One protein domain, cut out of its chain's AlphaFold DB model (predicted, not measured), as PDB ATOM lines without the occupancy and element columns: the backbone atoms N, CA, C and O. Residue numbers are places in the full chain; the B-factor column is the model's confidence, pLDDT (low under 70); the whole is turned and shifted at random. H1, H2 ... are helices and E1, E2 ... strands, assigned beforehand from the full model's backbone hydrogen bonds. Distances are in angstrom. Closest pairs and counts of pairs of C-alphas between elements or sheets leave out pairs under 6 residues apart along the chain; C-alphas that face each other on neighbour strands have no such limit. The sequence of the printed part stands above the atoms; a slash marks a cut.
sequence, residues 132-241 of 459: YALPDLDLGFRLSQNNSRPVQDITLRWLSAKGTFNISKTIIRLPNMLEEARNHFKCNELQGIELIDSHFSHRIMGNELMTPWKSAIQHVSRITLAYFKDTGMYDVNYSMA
ATOM      1  N   TYR A 132     255.280 420.627 366.595       94.19
ATOM      2  CA  TYR A 132     255.715 419.249 366.354       94.19
ATOM      3  C   TYR A 132     256.845 419.128 365.321       94.19
ATOM      4  O   TYR A 132     257.477 418.075 365.244       94.19
ATOM      5  N   ALA A 133     257.103 420.178 364.537       93.44
ATOM      6  CA  ALA A 133     258.204 420.238 363.577       93.44
ATOM      7  C   ALA A 133     259.463 420.913 364.144       93.44
ATOM      8  O   ALA A 133     260.499 420.899 363.479       93.44
ATOM      9  N   LEU A 134     259.388 421.499 365.345       95.00
ATOM     10  CA  LEU A 134     260.544 422.111 365.992       95.00
ATOM     11  C   LEU A 134     261.671 421.082 366.213       95.00
ATOM     12  O   LEU A 134     261.388 419.898 366.440       95.00
ATOM     13  N   PRO A 135     262.944 421.521 366.167       94.25
ATOM     14  CA  PRO A 135     264.085 420.647 366.397       94.25
ATOM     15  C   PRO A 135     264.038 419.935 367.751       94.25
ATOM     16  O   PRO A 135     263.421 420.390 368.717       94.25
ATOM     17  N   ASP A 136     264.749 418.815 367.816       96.00
ATOM     18  CA  ASP A 136     264.932 418.066 369.051       96.00
ATOM     19  C   ASP A 136     265.651 418.910 370.112       96.00
ATOM     20  O   ASP A 136     266.620 419.612 369.832       96.00
ATOM     21  N   LEU A 137     265.199 418.789 371.359       96.31
ATOM     22  CA  LEU A 137     265.799 419.455 372.506       96.31
ATOM     23  C   LEU A 137     267.204 418.918 372.789       96.31
ATOM     24  O   LEU A 137     267.457 417.708 372.703       96.31
ATOM     25  N   ASP A 138     268.087 419.796 373.255       94.44
ATOM     26  CA  ASP A 138     269.400 419.414 373.773       94.44
ATOM     27  C   ASP A 138     269.280 418.454 374.961       94.44
ATOM     28  O   ASP A 138     268.396 418.593 375.811       94.44
ATOM     29  N   LEU A 139     270.211 417.498 375.065       92.31
ATOM     30  CA  LEU A 139     270.198 416.445 376.092       92.31
ATOM     31  C   LEU A 139     270.028 416.986 377.521       92.31
ATOM     32  O   LEU A 139     269.256 416.422 378.291       92.31
ATOM     33  N   GLY A 140     270.702 418.090 377.863       91.38
ATOM     34  CA  GLY A 140     270.627 418.706 379.195       91.38
ATOM     35  C   GLY A 140     269.293 419.394 379.508       91.38
ATOM     36  O   GLY A 140     269.026 419.716 380.664       91.38
ATOM     37  N   PHE A 141     268.449 419.620 378.499       93.88
ATOM     38  CA  PHE A 141     267.159 420.288 378.652       93.88
ATOM     39  C   PHE A 141     265.966 419.324 378.595       93.88
ATOM     40  O   PHE A 141     264.866 419.707 379.005       93.88
ATOM     41  N   ARG A 142     266.160 418.082 378.136       94.00
ATOM     42  CA  ARG A 142     265.115 417.046 378.069       94.00
ATOM     43  C   ARG A 142     264.603 416.666 379.463       94.00
ATOM     44  O   ARG A 142     265.357 416.651 380.430       94.00
ATOM     45  N   LEU A 143     263.317 416.313 379.561       91.56
ATOM     46  CA  LEU A 143     262.742 415.745 380.794       91.56
ATOM     47  C   LEU A 143     263.144 414.277 380.997       91.56
ATOM     48  O   LEU A 143     263.252 413.813 382.127       91.56
ATOM     49  N   SER A 144     263.351 413.550 379.899       88.50
ATOM     50  CA  SER A 144     263.750 412.145 379.871       88.50
ATOM     51  C   SER A 144     264.723 411.923 378.719       88.50
ATOM     52  O   SER A 144     264.575 412.535 377.662       88.50
ATOM     53  N   GLN A 145     265.692 411.020 378.884       81.19
ATOM     54  CA  GLN A 145     266.663 410.710 377.826       81.19
ATOM     55  C   GLN A 145     265.994 410.182 376.547       81.19
ATOM     56  O   GLN A 145     266.485 410.443 375.451       81.19
ATOM     57  N   ASN A 146     264.849 409.508 376.690       85.94
ATOM     58  CA  ASN A 146     264.129 408.874 375.585       85.94
ATOM     59  C   ASN A 146     263.164 409.816 374.855       85.94
ATOM     60  O   ASN A 146     262.652 409.438 373.805       85.94
ATOM     61  N   ASN A 147     262.889 411.010 375.393       89.56
ATOM     62  CA  ASN A 147     262.017 411.979 374.738       89.56
ATOM     63  C   ASN A 147     262.780 413.266 374.420       89.56
ATOM     64  O   ASN A 147     263.062 414.082 375.299       89.56
ATOM     65  N   SER A 148     263.128 413.420 373.146       94.44
ATOM     66  CA  SER A 148     263.811 414.596 372.617       94.44
ATOM     67  C   SER A 148     262.861 415.693 372.143       94.44
ATOM     68  O   SER A 148     263.329 416.784 371.835       94.44
ATOM     69  N   ARG A 149     261.547 415.448 372.077       96.19
ATOM     70  CA  ARG A 149     260.607 416.384 371.454       96.19
ATOM     71  C   ARG A 149     260.221 417.539 372.389       96.19
ATOM     72  O   ARG A 149     260.045 417.318 373.590       96.19
ATOM     73  N   PRO A 150     260.037 418.764 371.857       96.88
ATOM     74  CA  PRO A 150     259.538 419.896 372.638       96.88
ATOM     75  C   PRO A 150     258.129 419.694 373.195       96.88
ATOM     76  O   PRO A 150     257.860 420.082 374.334       96.88
ATOM     77  N   VAL A 151     257.240 419.099 372.395       97.44
ATOM     78  CA  VAL A 151     255.874 418.763 372.808       97.44
ATOM     79  C   VAL A 151     255.848 417.353 373.371       97.44
ATOM     80  O   VAL A 151     256.280 416.407 372.711       97.44
ATOM     81  N   GLN A 152     255.351 417.213 374.595       95.69
ATOM     82  CA  GLN A 152     255.270 415.931 375.284       95.69
ATOM     83  C   GLN A 152     254.228 415.956 376.394       95.69
ATOM     84  O   GLN A 152     253.905 417.014 376.933       95.69
ATOM     85  N   ASP A 153     253.763 414.775 376.778       96.38
ATOM     86  CA  ASP A 153     252.857 414.621 377.904       96.38
ATOM     87  C   ASP A 153     253.619 414.509 379.223       96.38
ATOM     88  O   ASP A 153     254.663 413.857 379.325       96.38
ATOM     89  N   ILE A 154     253.063 415.134 380.256       96.25
ATOM     90  CA  ILE A 154     253.479 414.971 381.645       96.25
ATOM     91  C   ILE A 154     252.308 414.475 382.482       96.25
ATOM     92  O   ILE A 154     251.147 414.780 382.215       96.25
ATOM     93  N   THR A 155     252.623 413.731 383.537       97.12
ATOM     94  CA  THR A 155     251.636 413.311 384.528       97.12
ATOM     95  C   THR A 155     251.696 414.230 385.737       97.12
ATOM     96  O   THR A 155     252.753 414.393 386.346       97.12
ATOM     97  N   LEU A 156     250.553 414.803 386.110       97.12
ATOM     98  CA  LEU A 156     250.410 415.627 387.305       97.12
ATOM     99  C   LEU A 156     249.547 414.914 388.344       97.12
ATOM    100  O   LEU A 156     248.498 414.349 388.027       97.12
ATOM    101  N   ARG A 157     249.970 414.996 389.610       97.81
ATOM    102  CA  ARG A 157     249.131 414.631 390.753       97.81
ATOM    103  C   ARG A 157     248.032 415.684 390.899       97.81
ATOM    104  O   ARG A 157     248.325 416.860 391.108       97.81
ATOM    105  N   TRP A 158     246.780 415.254 390.850       97.81
ATOM    106  CA  TRP A 158     245.617 416.132 390.806       97.81
ATOM    107  C   TRP A 158     244.654 415.834 391.946       97.81
ATOM    108  O   TRP A 158     244.075 414.753 392.011       97.81
ATOM    109  N   LEU A 159     244.482 416.775 392.870       98.50
ATOM    110  CA  LEU A 159     243.537 416.621 393.973       98.50
ATOM    111  C   LEU A 159     242.195 417.264 393.611       98.50
ATOM    112  O   LEU A 159     242.145 418.454 393.320       98.50
ATOM    113  N   SER A 160     241.102 416.523 393.700       98.06
ATOM    114  CA  SER A 160     239.744 417.070 393.652       98.06
ATOM    115  C   SER A 160     239.039 416.845 394.993       98.06
ATOM    116  O   SER A 160     239.608 416.247 395.912       98.06
ATOM    117  N   ALA A 161     237.783 417.280 395.109       97.31
ATOM    118  CA  ALA A 161     236.962 416.962 396.277       97.31
ATOM    119  C   ALA A 161     236.658 415.453 396.390       97.31
ATOM    120  O   ALA A 161     236.244 414.982 397.449       97.31
ATOM    121  N   LYS A 162     236.860 414.679 395.312       97.56
ATOM    122  CA  LYS A 162     236.569 413.237 395.249       97.56
ATOM    123  C   LYS A 162     237.785 412.339 395.455       97.56
ATOM    124  O   LYS A 162     237.618 411.134 395.615       97.56
ATOM    125  N   GLY A 163     238.995 412.891 395.481       97.88
ATOM    126  CA  GLY A 163     240.206 412.107 395.702       97.88
ATOM    127  C   GLY A 163     241.426 412.670 394.989       97.88
ATOM    128  O   GLY A 163     241.436 413.806 394.523       97.88
ATOM    129  N   THR A 164     242.487 411.868 394.941       98.44
ATOM    130  CA  THR A 164     243.690 412.179 394.163       98.44
ATOM    131  C   THR A 164     243.708 411.333 392.897       98.44
ATOM    132  O   THR A 164     243.541 410.119 392.968       98.44
ATOM    133  N   PHE A 165     243.982 411.977 391.772       98.38
ATOM    134  CA  PHE A 165     244.064 411.395 390.442       98.38
ATOM    135  C   PHE A 165     245.437 411.683 389.832       98.38
ATOM    136  O   PHE A 165     246.144 412.595 390.264       98.38
ATOM    137  N   ASN A 166     245.799 410.918 388.809       98.00
ATOM    138  CA  ASN A 166     246.922 411.228 387.934       98.00
ATOM    139  C   ASN A 166     246.342 411.664 386.595       98.00
ATOM    140  O   ASN A 166     245.697 410.858 385.927       98.00
ATOM    141  N   ILE A 167     246.550 412.923 386.222       97.00
ATOM    142  CA  ILE A 167     246.075 413.450 384.942       97.00
ATOM    143  C   ILE A 167     247.244 413.606 383.975       97.00
ATOM    144  O   ILE A 167     248.348 413.970 384.387       97.00
ATOM    145  N   SER A 168     246.998 413.331 382.695       97.12
ATOM    146  CA  SER A 168     247.949 413.632 381.627       97.12
ATOM    147  C   SER A 168     247.707 415.048 381.114       97.12
ATOM    148  O   SER A 168     246.559 415.439 380.898       97.12
ATOM    149  N   LYS A 169     248.778 415.817 380.930       97.19
ATOM    150  CA  LYS A 169     248.750 417.152 380.328       97.19
ATOM    151  C   LYS A 169     249.825 417.242 379.258       97.19
ATOM    152  O   LYS A 169     250.991 416.967 379.540       97.19
ATOM    153  N   THR A 170     249.445 417.682 378.066       97.81
ATOM    154  CA  THR A 170     250.396 417.991 377.002       97.81
ATOM    155  C   THR A 170     251.035 419.344 377.285       97.81
ATOM    156  O   THR A 170     250.347 420.332 377.547       97.81
ATOM    157  N   ILE A 171     252.361 419.398 377.253       97.94
ATOM    158  CA  ILE A 171     253.129 420.626 377.436       97.94
ATOM    159  C   ILE A 171     254.019 420.885 376.230       97.94
ATOM    160  O   ILE A 171     254.479 419.956 375.571       97.94
ATOM    161  N   ILE A 172     254.337 422.156 376.008       98.00
ATOM    162  CA  ILE A 172     255.456 422.576 375.173       98.00
ATOM    163  C   ILE A 172     256.599 423.076 376.052       98.00
ATOM    164  O   ILE A 172     256.417 423.863 376.989       98.00
ATOM    165  N   ARG A 173     257.802 422.584 375.768       97.38
ATOM    166  CA  ARG A 173     259.014 422.868 376.529       97.38
ATOM    167  C   ARG A 173     260.089 423.412 375.598       97.38
ATOM    168  O   ARG A 173     260.726 422.649 374.886       97.38
ATOM    169  N   LEU A 174     260.319 424.722 375.663       97.81
ATOM    170  CA  LEU A 174     261.352 425.423 374.897       97.81
ATOM    171  C   LEU A 174     262.221 426.290 375.827       97.81
ATOM    172  O   LEU A 174     261.708 426.716 376.870       97.81
ATOM    173  N   PRO A 175     263.517 426.512 375.527       97.25
ATOM    174  CA  PRO A 175     264.462 427.121 376.465       97.25
ATOM    175  C   PRO A 175     264.080 428.526 376.949       97.25
ATOM    176  O   PRO A 175     263.881 428.711 378.154       97.25
ATOM    177  N   ASN A 176     263.941 429.502 376.043       98.12
ATOM    178  CA  ASN A 176     263.650 430.889 376.417       98.12
ATOM    179  C   ASN A 176     262.223 431.006 376.985       98.12
ATOM    180  O   ASN A 176     261.990 431.701 377.977       98.12
ATOM    181  N   MET A 177     261.256 430.310 376.383       98.38
ATOM    182  CA  MET A 177     259.855 430.327 376.807       98.38
ATOM    183  C   MET A 177     259.685 429.776 378.222       98.38
ATOM    184  O   MET A 177     258.974 430.365 379.040       98.38
ATOM    185  N   LEU A 178     260.357 428.665 378.541       98.38
ATOM    186  CA  LEU A 178     260.298 428.093 379.878       98.38
ATOM    187  C   LEU A 178     260.977 428.998 380.908       98.38
ATOM    188  O   LEU A 178     260.480 429.111 382.027       98.38
ATOM    189  N   GLU A 179     262.087 429.647 380.561       98.50
ATOM    190  CA  GLU A 179     262.742 430.612 381.444       98.50
ATOM    191  C   GLU A 179     261.803 431.776 381.802       98.50
ATOM    192  O   GLU A 179     261.585 432.056 382.986       98.50
ATOM    193  N   GLU A 180     261.186 432.409 380.801       98.69
ATOM    194  CA  GLU A 180     260.217 433.492 381.011       98.69
ATOM    195  C   GLU A 180     259.014 433.015 381.840       98.69
ATOM    196  O   GLU A 180     258.586 433.703 382.771       98.69
ATOM    197  N   ALA A 181     258.515 431.801 381.593       98.62
ATOM    198  CA  ALA A 181     257.419 431.226 382.363       98.62
ATOM    199  C   ALA A 181     257.785 430.961 383.830       98.62
ATOM    200  O   ALA A 181     257.049 431.356 384.739       98.62
ATOM    201  N   ARG A 182     258.940 430.341 384.097       98.69
ATOM    202  CA  ARG A 182     259.439 430.099 385.464       98.69
ATOM    203  C   ARG A 182     259.599 431.412 386.221       98.69
ATOM    204  O   ARG A 182     259.181 431.517 387.378       98.69
ATOM    205  N   ASN A 183     260.131 432.433 385.551       98.56
ATOM    206  CA  ASN A 183     260.294 433.774 386.099       98.56
ATOM    207  C   ASN A 183     258.960 434.470 386.385       98.56
ATOM    208  O   ASN A 183     258.840 435.127 387.429       98.56
ATOM    209  N   HIS A 184     257.981 434.316 385.491       98.38
ATOM    210  CA  HIS A 184     256.636 434.875 385.608       98.38
ATOM    211  C   HIS A 184     255.854 434.228 386.751       98.38
ATOM    212  O   HIS A 184     255.444 434.925 387.679       98.38
ATOM    213  N   PHE A 185     255.715 432.902 386.751       98.50
ATOM    214  CA  PHE A 185     254.952 432.167 387.764       98.50
ATOM    215  C   PHE A 185     255.685 432.040 389.106       98.50
ATOM    216  O   PHE A 185     255.040 431.789 390.122       98.50
ATOM    217  N   LYS A 186     257.010 432.246 389.141       98.56
ATOM    218  CA  LYS A 186     257.894 431.936 390.283       98.56
ATOM    219  C   LYS A 186     257.861 430.455 390.658       98.56
ATOM    220  O   LYS A 186     257.704 430.099 391.823       98.56
ATOM    221  N   CYS A 187     258.020 429.602 389.652       98.50
ATOM    222  CA  CYS A 187     258.080 428.154 389.822       98.50
ATOM    223  C   CYS A 187     259.254 427.560 389.044       98.50
ATOM    224  O   CYS A 187     259.147 427.369 387.841       98.50
ATOM    225  N   ASN A 188     260.360 427.237 389.718       97.94
ATOM    226  CA  ASN A 188     261.542 426.658 389.063       97.94
ATOM    227  C   ASN A 188     261.330 425.202 388.618       97.94
ATOM    228  O   ASN A 188     261.989 424.739 387.690       97.94
ATOM    229  N   GLU A 189     260.393 424.498 389.252       97.19
ATOM    230  CA  GLU A 189     260.046 423.102 388.954       97.19
ATOM    231  C   GLU A 189     259.174 422.958 387.701       97.19
ATOM    232  O   GLU A 189     258.985 421.846 387.215       97.19
ATOM    233  N   LEU A 190     258.676 424.068 387.136       98.12
ATOM    234  CA  LEU A 190     257.825 424.042 385.951       98.12
ATOM    235  C   LEU A 190     258.524 423.300 384.803       98.12
ATOM    236  O   LEU A 190     259.682 423.588 384.472       98.12
ATOM    237  N   GLN A 191     257.815 422.338 384.214       96.94
ATOM    238  CA  GLN A 191     258.345 421.432 383.192       96.94
ATOM    239  C   GLN A 191     258.082 421.925 381.761       96.94
ATOM    240  O   GLN A 191     258.838 421.584 380.857       96.94
ATOM    241  N   GLY A 192     257.069 422.761 381.562       97.50
ATOM    242  CA  GLY A 192     256.670 423.331 380.276       97.50
ATOM    243  C   GLY A 192     255.403 424.161 380.440       97.50
ATOM    244  O   GLY A 192     254.893 424.288 381.556       97.50
ATOM    245  N   ILE A 193     254.904 424.718 379.342       98.19
ATOM    246  CA  ILE A 193     253.608 425.400 379.310       98.19
ATOM    247  C   ILE A 193     252.567 424.444 378.753       98.19
ATOM    248  O   ILE A 193     252.788 423.822 377.720       98.19
ATOM    249  N   GLU A 194     251.454 424.312 379.464       97.88
ATOM    250  CA  GLU A 194     250.337 423.451 379.088       97.88
ATOM    251  C   GLU A 194     249.691 423.926 377.780       97.88
ATOM    252  O   GLU A 194     249.368 425.110 377.631       97.88
ATOM    253  N   LEU A 195     249.502 422.988 376.851       97.06
ATOM    254  CA  LEU A 195     248.814 423.190 375.583       97.06
ATOM    255  C   LEU A 195     247.426 422.553 375.604       97.06
ATOM    256  O   LEU A 195     247.212 421.505 376.212       97.06
ATOM    257  N   ILE A 196     246.510 423.173 374.869       93.50
ATOM    258  CA  ILE A 196     245.239 422.592 374.445       93.50
ATOM    259  C   ILE A 196     245.192 422.750 372.924       93.50
ATOM    260  O   ILE A 196     245.013 423.854 372.409       93.50
ATOM    261  N   ASP A 197     245.419 421.645 372.215       89.25
ATOM    262  CA  ASP A 197     245.557 421.593 370.757       89.25
ATOM    263  C   ASP A 197     246.629 422.565 370.221       89.25
ATOM    264  O   ASP A 197     247.826 422.365 370.432       89.25
ATOM    265  N   SER A 198     246.220 423.619 369.508       91.12
ATOM    266  CA  SER A 198     247.096 424.659 368.956       91.12
ATOM    267  C   SER A 198     247.286 425.867 369.879       91.12
ATOM    268  O   SER A 198     247.961 426.814 369.481       91.12
ATOM    269  N   HIS A 199     246.726 425.850 371.089       96.25
ATOM    270  CA  HIS A 199     246.673 427.001 371.989       96.25
ATOM    271  C   HIS A 199     247.345 426.731 373.329       96.25
ATOM    272  O   HIS A 199     247.517 425.584 373.741       96.25
ATOM    273  N   PHE A 200     247.649 427.793 374.070       97.69
ATOM    274  CA  PHE A 200     247.947 427.659 375.489       97.69
ATOM    275  C   PHE A 200     246.697 427.336 376.317       97.69
ATOM    276  O   PHE A 200     245.592 427.790 376.019       97.69
ATOM    277  N   SER A 201     246.884 426.603 377.417       96.50
ATOM    278  CA  SER A 201     245.816 426.321 378.379       96.50
ATOM    279  C   SER A 201     245.364 427.582 379.115       96.50
ATOM    280  O   SER A 201     246.149 428.255 379.793       96.50
ATOM    281  N   HIS A 202     244.058 427.852 379.050       95.38
ATOM    282  CA  HIS A 202     243.398 428.933 379.789       95.38
ATOM    283  C   HIS A 202     243.609 428.806 381.302       95.38
ATOM    284  O   HIS A 202     243.771 429.813 381.986       95.38
ATOM    285  N   ARG A 203     243.720 427.583 381.841       95.38
ATOM    286  CA  ARG A 203     243.915 427.357 383.282       95.38
ATOM    287  C   ARG A 203     245.123 428.115 383.847       95.38
ATOM    288  O   ARG A 203     245.029 428.680 384.935       95.38
ATOM    289  N   ILE A 204     246.257 428.101 383.144       96.62
ATOM    290  CA  ILE A 204     247.503 428.713 383.640       96.62
ATOM    291  C   ILE A 204     247.867 430.009 382.917       96.62
ATOM    292  O   ILE A 204     248.573 430.835 383.498       96.62
ATOM    293  N   MET A 205     247.373 430.207 381.691       96.94
ATOM    294  CA  MET A 205     247.657 431.399 380.892       96.94
ATOM    295  C   MET A 205     246.516 432.422 380.899       96.94
ATOM    296  O   MET A 205     246.763 433.580 380.590       96.94
ATOM    297  N   GLY A 206     245.305 432.057 381.319       94.69
ATOM    298  CA  GLY A 206     244.171 432.969 381.475       94.69
ATOM    299  C   GLY A 206     243.989 433.900 380.285       94.69
ATOM    300  O   GLY A 206     243.769 433.460 379.169       94.69
ATOM    301  N   ASN A 207     244.153 435.199 380.511       92.44
ATOM    302  CA  ASN A 207     243.949 436.215 379.487       92.44
ATOM    303  C   ASN A 207     245.172 436.479 378.579       92.44
ATOM    304  O   ASN A 207     245.374 437.595 378.091       92.44
ATOM    305  N   GLU A 208     246.022 435.477 378.368       95.88
ATOM    306  CA  GLU A 208     247.098 435.547 377.378       95.88
ATOM    307  C   GLU A 208     246.530 435.459 375.957       95.88
ATOM    308  O   GLU A 208     245.523 434.786 375.725       95.88
ATOM    309  N   LEU A 209     247.157 436.168 375.014       95.44
ATOM    310  CA  LEU A 209     246.686 436.273 373.639       95.44
ATOM    311  C   LEU A 209     246.424 434.907 373.003       95.44
ATOM    312  O   LEU A 209     245.364 434.743 372.420       95.44
ATOM    313  N   MET A 210     247.318 433.928 373.146       96.50
ATOM    314  CA  MET A 210     247.256 432.644 372.436       96.50
ATOM    315  C   MET A 210     246.471 431.551 373.176       96.50
ATOM    316  O   MET A 210     246.726 430.356 373.011       96.50
ATOM    317  N   THR A 211     245.519 431.948 374.014       95.56
ATOM    318  CA  THR A 211     244.559 431.038 374.652       95.56
ATOM    319  C   THR A 211     243.288 430.905 373.797       95.56
ATOM    320  O   THR A 211     242.929 431.847 373.096       95.56
ATOM    321  N   PRO A 212     242.579 429.756 373.820       88.62
ATOM    322  CA  PRO A 212     241.563 429.442 372.801       88.62
ATOM    323  C   PRO A 212     240.256 430.243 372.904       88.62
ATOM    324  O   PRO A 212     239.479 430.295 371.957       88.62
ATOM    325  N   TRP A 213     239.970 430.831 374.066       83.56
ATOM    326  CA  TRP A 213     238.746 431.602 374.306       83.56
ATOM    327  C   TRP A 213     239.049 433.085 374.469       83.56
ATOM    328  O   TRP A 213     239.969 433.461 375.194       83.56
ATOM    329  N   LYS A 214     238.231 433.927 373.839       77.44
ATOM    330  CA  LYS A 214     238.342 435.381 373.947       77.44
ATOM    331  C   LYS A 214     237.956 435.858 375.347       77.44
ATOM    332  O   LYS A 214     236.804 435.727 375.752       77.44
ATOM    333  N   SER A 215     238.895 436.509 376.026       75.81
ATOM    334  CA  SER A 215     238.625 437.324 377.216       75.81
ATOM    335  C   SER A 215     238.406 438.792 376.828       75.81
ATOM    336  O   SER A 215     238.802 439.232 375.749       75.81
ATOM    337  N   ALA A 216     237.781 439.586 377.705       72.56
ATOM    338  CA  ALA A 216     237.524 441.009 377.426       72.56
ATOM    339  C   ALA A 216     238.810 441.851 377.288       72.56
ATOM    340  O   ALA A 216     238.780 442.945 376.728       72.56
ATOM    341  N   ILE A 217     239.925 441.354 377.825       77.69
ATOM    342  CA  ILE A 217     241.261 441.943 377.739       77.69
ATOM    343  C   ILE A 217     242.214 440.795 377.419       77.69
ATOM    344  O   ILE A 217     242.160 439.793 378.123       77.69
ATOM    345  N   GLN A 218     243.086 440.941 376.421       87.38
ATOM    346  CA  GLN A 218     244.132 439.965 376.105       87.38
ATOM    347  C   GLN A 218     245.521 440.612 376.150       87.38
ATOM    348  O   GLN A 218     245.672 441.835 376.062       87.38
ATOM    349  N   HIS A 219     246.548 439.790 376.358       91.75
ATOM    350  CA  HIS A 219     247.924 440.253 376.506       91.75
ATOM    351  C   HIS A 219     248.901 439.410 375.698       91.75
ATOM    352  O   HIS A 219     248.983 438.202 375.891       91.75
ATOM    353  N   VAL A 220     249.728 440.075 374.891       95.62
ATOM    354  CA  VAL A 220     250.962 439.500 374.349       95.62
ATOM    355  C   VAL A 220     251.978 439.423 375.482       95.62
ATOM    356  O   VAL A 220     252.546 440.437 375.907       95.62
ATOM    357  N   SER A 221     252.182 438.224 376.017       97.38
ATOM    358  CA  SER A 221     253.113 437.997 377.119       97.38
ATOM    359  C   SER A 221     254.562 437.862 376.643       97.38
ATOM    360  O   SER A 221     254.852 437.523 375.496       97.38
ATOM    361  N   ARG A 222     255.510 438.042 377.574       98.44
ATOM    362  CA  ARG A 222     256.919 437.680 377.338       98.44
ATOM    363  C   ARG A 222     257.097 436.187 377.038       98.44
ATOM    364  O   ARG A 222     258.062 435.833 376.376       98.44
ATOM    365  N   ILE A 223     256.175 435.339 377.501       98.56
ATOM    366  CA  ILE A 223     256.196 433.887 377.280       98.56
ATOM    367  C   ILE A 223     255.921 433.590 375.798       98.56
ATOM    368  O   ILE A 223     256.720 432.906 375.168       98.56
ATOM    369  N   THR A 224     254.873 434.176 375.213       98.19
ATOM    370  CA  THR A 224     254.562 434.050 373.773       98.19
ATOM    371  C   THR A 224     255.654 434.639 372.893       98.19
ATOM    372  O   THR A 224     256.060 434.044 371.901       98.19
ATOM    373  N   LEU A 225     256.195 435.792 373.280       98.38
ATOM    374  CA  LEU A 225     257.340 436.372 372.586       98.38
ATOM    375  C   LEU A 225     258.565 435.444 372.639       98.38
ATOM    376  O   LEU A 225     259.235 435.244 371.633       98.38
ATOM    377  N   ALA A 226     258.843 434.821 373.783       98.44
ATOM    378  CA  ALA A 226     259.928 433.854 373.895       98.44
ATOM    379  C   ALA A 226     259.684 432.569 373.092       98.44
ATOM    380  O   ALA A 226     260.651 432.022 372.575       98.44
ATOM    381  N   TYR A 227     258.429 432.135 372.927       98.31
ATOM    382  CA  TYR A 227     258.090 431.066 371.985       98.31
ATOM    383  C   TYR A 227     258.564 431.417 370.568       98.31
ATOM    384  O   TYR A 227     259.314 430.646 369.980       98.31
ATOM    385  N   PHE A 228     258.216 432.602 370.049       97.81
ATOM    386  CA  PHE A 228     258.637 433.028 368.705       97.81
ATOM    387  C   PHE A 228     260.155 433.181 368.561       97.81
ATOM    388  O   PHE A 228     260.690 432.992 367.475       97.81
ATOM    389  N   LYS A 229     260.860 433.485 369.653       97.50
ATOM    390  CA  LYS A 229     262.326 433.465 369.672       97.50
ATOM    391  C   LYS A 229     262.867 432.034 369.583       97.50
ATOM    392  O   LYS A 229     263.813 431.780 368.845       97.50
ATOM    393  N   ASP A 230     262.276 431.104 370.332       97.62
ATOM    394  CA  ASP A 230     262.684 429.695 370.361       97.62
ATOM    395  C   ASP A 230     262.408 428.957 369.041       97.62
ATOM    396  O   ASP A 230     263.063 427.950 368.774       97.62
ATOM    397  N   THR A 231     261.490 429.437 368.193       96.12
ATOM    398  CA  THR A 231     261.309 428.860 366.848       96.12
ATOM    399  C   THR A 231     262.495 429.130 365.922       96.12
ATOM    400  O   THR A 231     262.624 428.457 364.903       96.12
ATOM    401  N   GLY A 232     263.343 430.119 366.239       95.06
ATOM    402  CA  GLY A 232     264.433 430.575 365.374       95.06
ATOM    403  C   GLY A 232     263.971 431.376 364.151       95.06
ATOM    404  O   GLY A 232     264.797 431.738 363.320       95.06
ATOM    405  N   MET A 233     262.670 431.667 364.037       94.25
ATOM    406  CA  MET A 233     262.084 432.361 362.883       94.25
ATOM    407  C   MET A 233     262.043 433.886 363.052       94.25
ATOM    408  O   MET A 233     261.865 434.598 362.064       94.25
ATOM    409  N   TYR A 234     262.163 434.391 364.288       95.06
ATOM    410  CA  TYR A 234     261.955 435.802 364.613       95.06
ATOM    411  C   TYR A 234     262.944 436.330 365.653       95.06
ATOM    412  O   TYR A 234     263.194 435.697 366.681       95.06
ATOM    413  N   ASP A 235     263.393 437.567 365.439       94.38
ATOM    414  CA  ASP A 235     263.985 438.391 366.487       94.38
ATOM    415  C   ASP A 235     262.890 439.076 367.305       94.38
ATOM    416  O   ASP A 235     261.904 439.596 366.779       94.38
ATOM    417  N   VAL A 236     263.065 439.093 368.624       96.00
ATOM    418  CA  VAL A 236     261.992 439.451 369.554       96.00
ATOM    419  C   VAL A 236     262.405 440.600 370.459       96.00
ATOM    420  O   VAL A 236     263.344 440.495 371.251       96.00
ATOM    421  N   ASN A 237     261.631 441.687 370.418       97.00
ATOM    422  CA  ASN A 237     261.775 442.792 371.355       97.00
ATOM    423  C   ASN A 237     260.840 442.634 372.564       97.00
ATOM    424  O   ASN A 237     259.680 443.055 372.554       97.00
ATOM    425  N   TYR A 238     261.371 442.096 373.662       96.88
ATOM    426  CA  TYR A 238     260.603 441.907 374.890       96.88
ATOM    427  C   TYR A 238     260.136 443.202 375.580       96.88
ATOM    428  O   TYR A 238     259.295 443.122 376.480       96.88
ATOM    429  N   SER A 239     260.660 444.384 375.220       96.62
ATOM    430  CA  SER A 239     260.179 445.656 375.784       96.62
ATOM    431  C   SER A 239     258.763 446.004 375.317       96.62
ATOM    432  O   SER A 239     258.100 446.817 375.954       96.62
ATOM    433  N   MET A 240     258.311 445.392 374.219       95.62
ATOM    434  CA  MET A 240     256.974 445.571 373.647       95.62
ATOM    435  C   MET A 240     255.920 444.656 374.284       95.62
ATOM    436  O   MET A 240     254.733 444.804 374.002       95.62
ATOM    437  N   ALA A 241     256.329 443.715 375.143       96.50
ATOM    438  CA  ALA A 241     255.403 442.817 375.821       96.50
ATOM    439  C   ALA A 241     254.401 443.601 376.675       96.50
ATOM    440  O   ALA A 241     254.759 444.551 377.382       96.50
TER     441      ALA A 241
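What this domain is: This is residues 132 to 241 of the 459 residues of the protein "Leishmanolysin-like peptidase" of Schistosoma japonicum (UniProt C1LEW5). What shape? A long hairpin, E1 and E2, makes an arm on a small body of E3 and three helices. Which parts? Under half of the 110 printed residues are in named elements, E1 E2 H1 E3 H2 H3, of mixed class. The whole is compact, radius of gyration of the C-alphas 14.6 A, spanning 45 by 40 by 25 A.

Where its parts are: Which strands? E1 is residues 151 to 160, from C-alpha (255.874, 418.763, 372.808), E2 163 to 172, 27.6 A long, E3 193 to 196. Which helices? H1 is 175 to 185, H2 202 to 205, H3 222 to 230, ending at (262.684, 429.695, 370.361).

How they stand to each other: Which strands pair? Sheet E1 E2 E3 is antiparallel; N 154 and O 169 are 2.9 A apart, N 172 and O 193 2.8 A. Which helices touch? H1 touches H3, closest C-alphas Met 177 and Ala 226, 4.6 A; in both, every O i to N i+4 pair is within hydrogen-bond range. H2 only grazes the sheet.

The domain as a whole: Any cut? The printed part has no cut; link H2 to H3 is long. Low confidence? No printed residue is under 70.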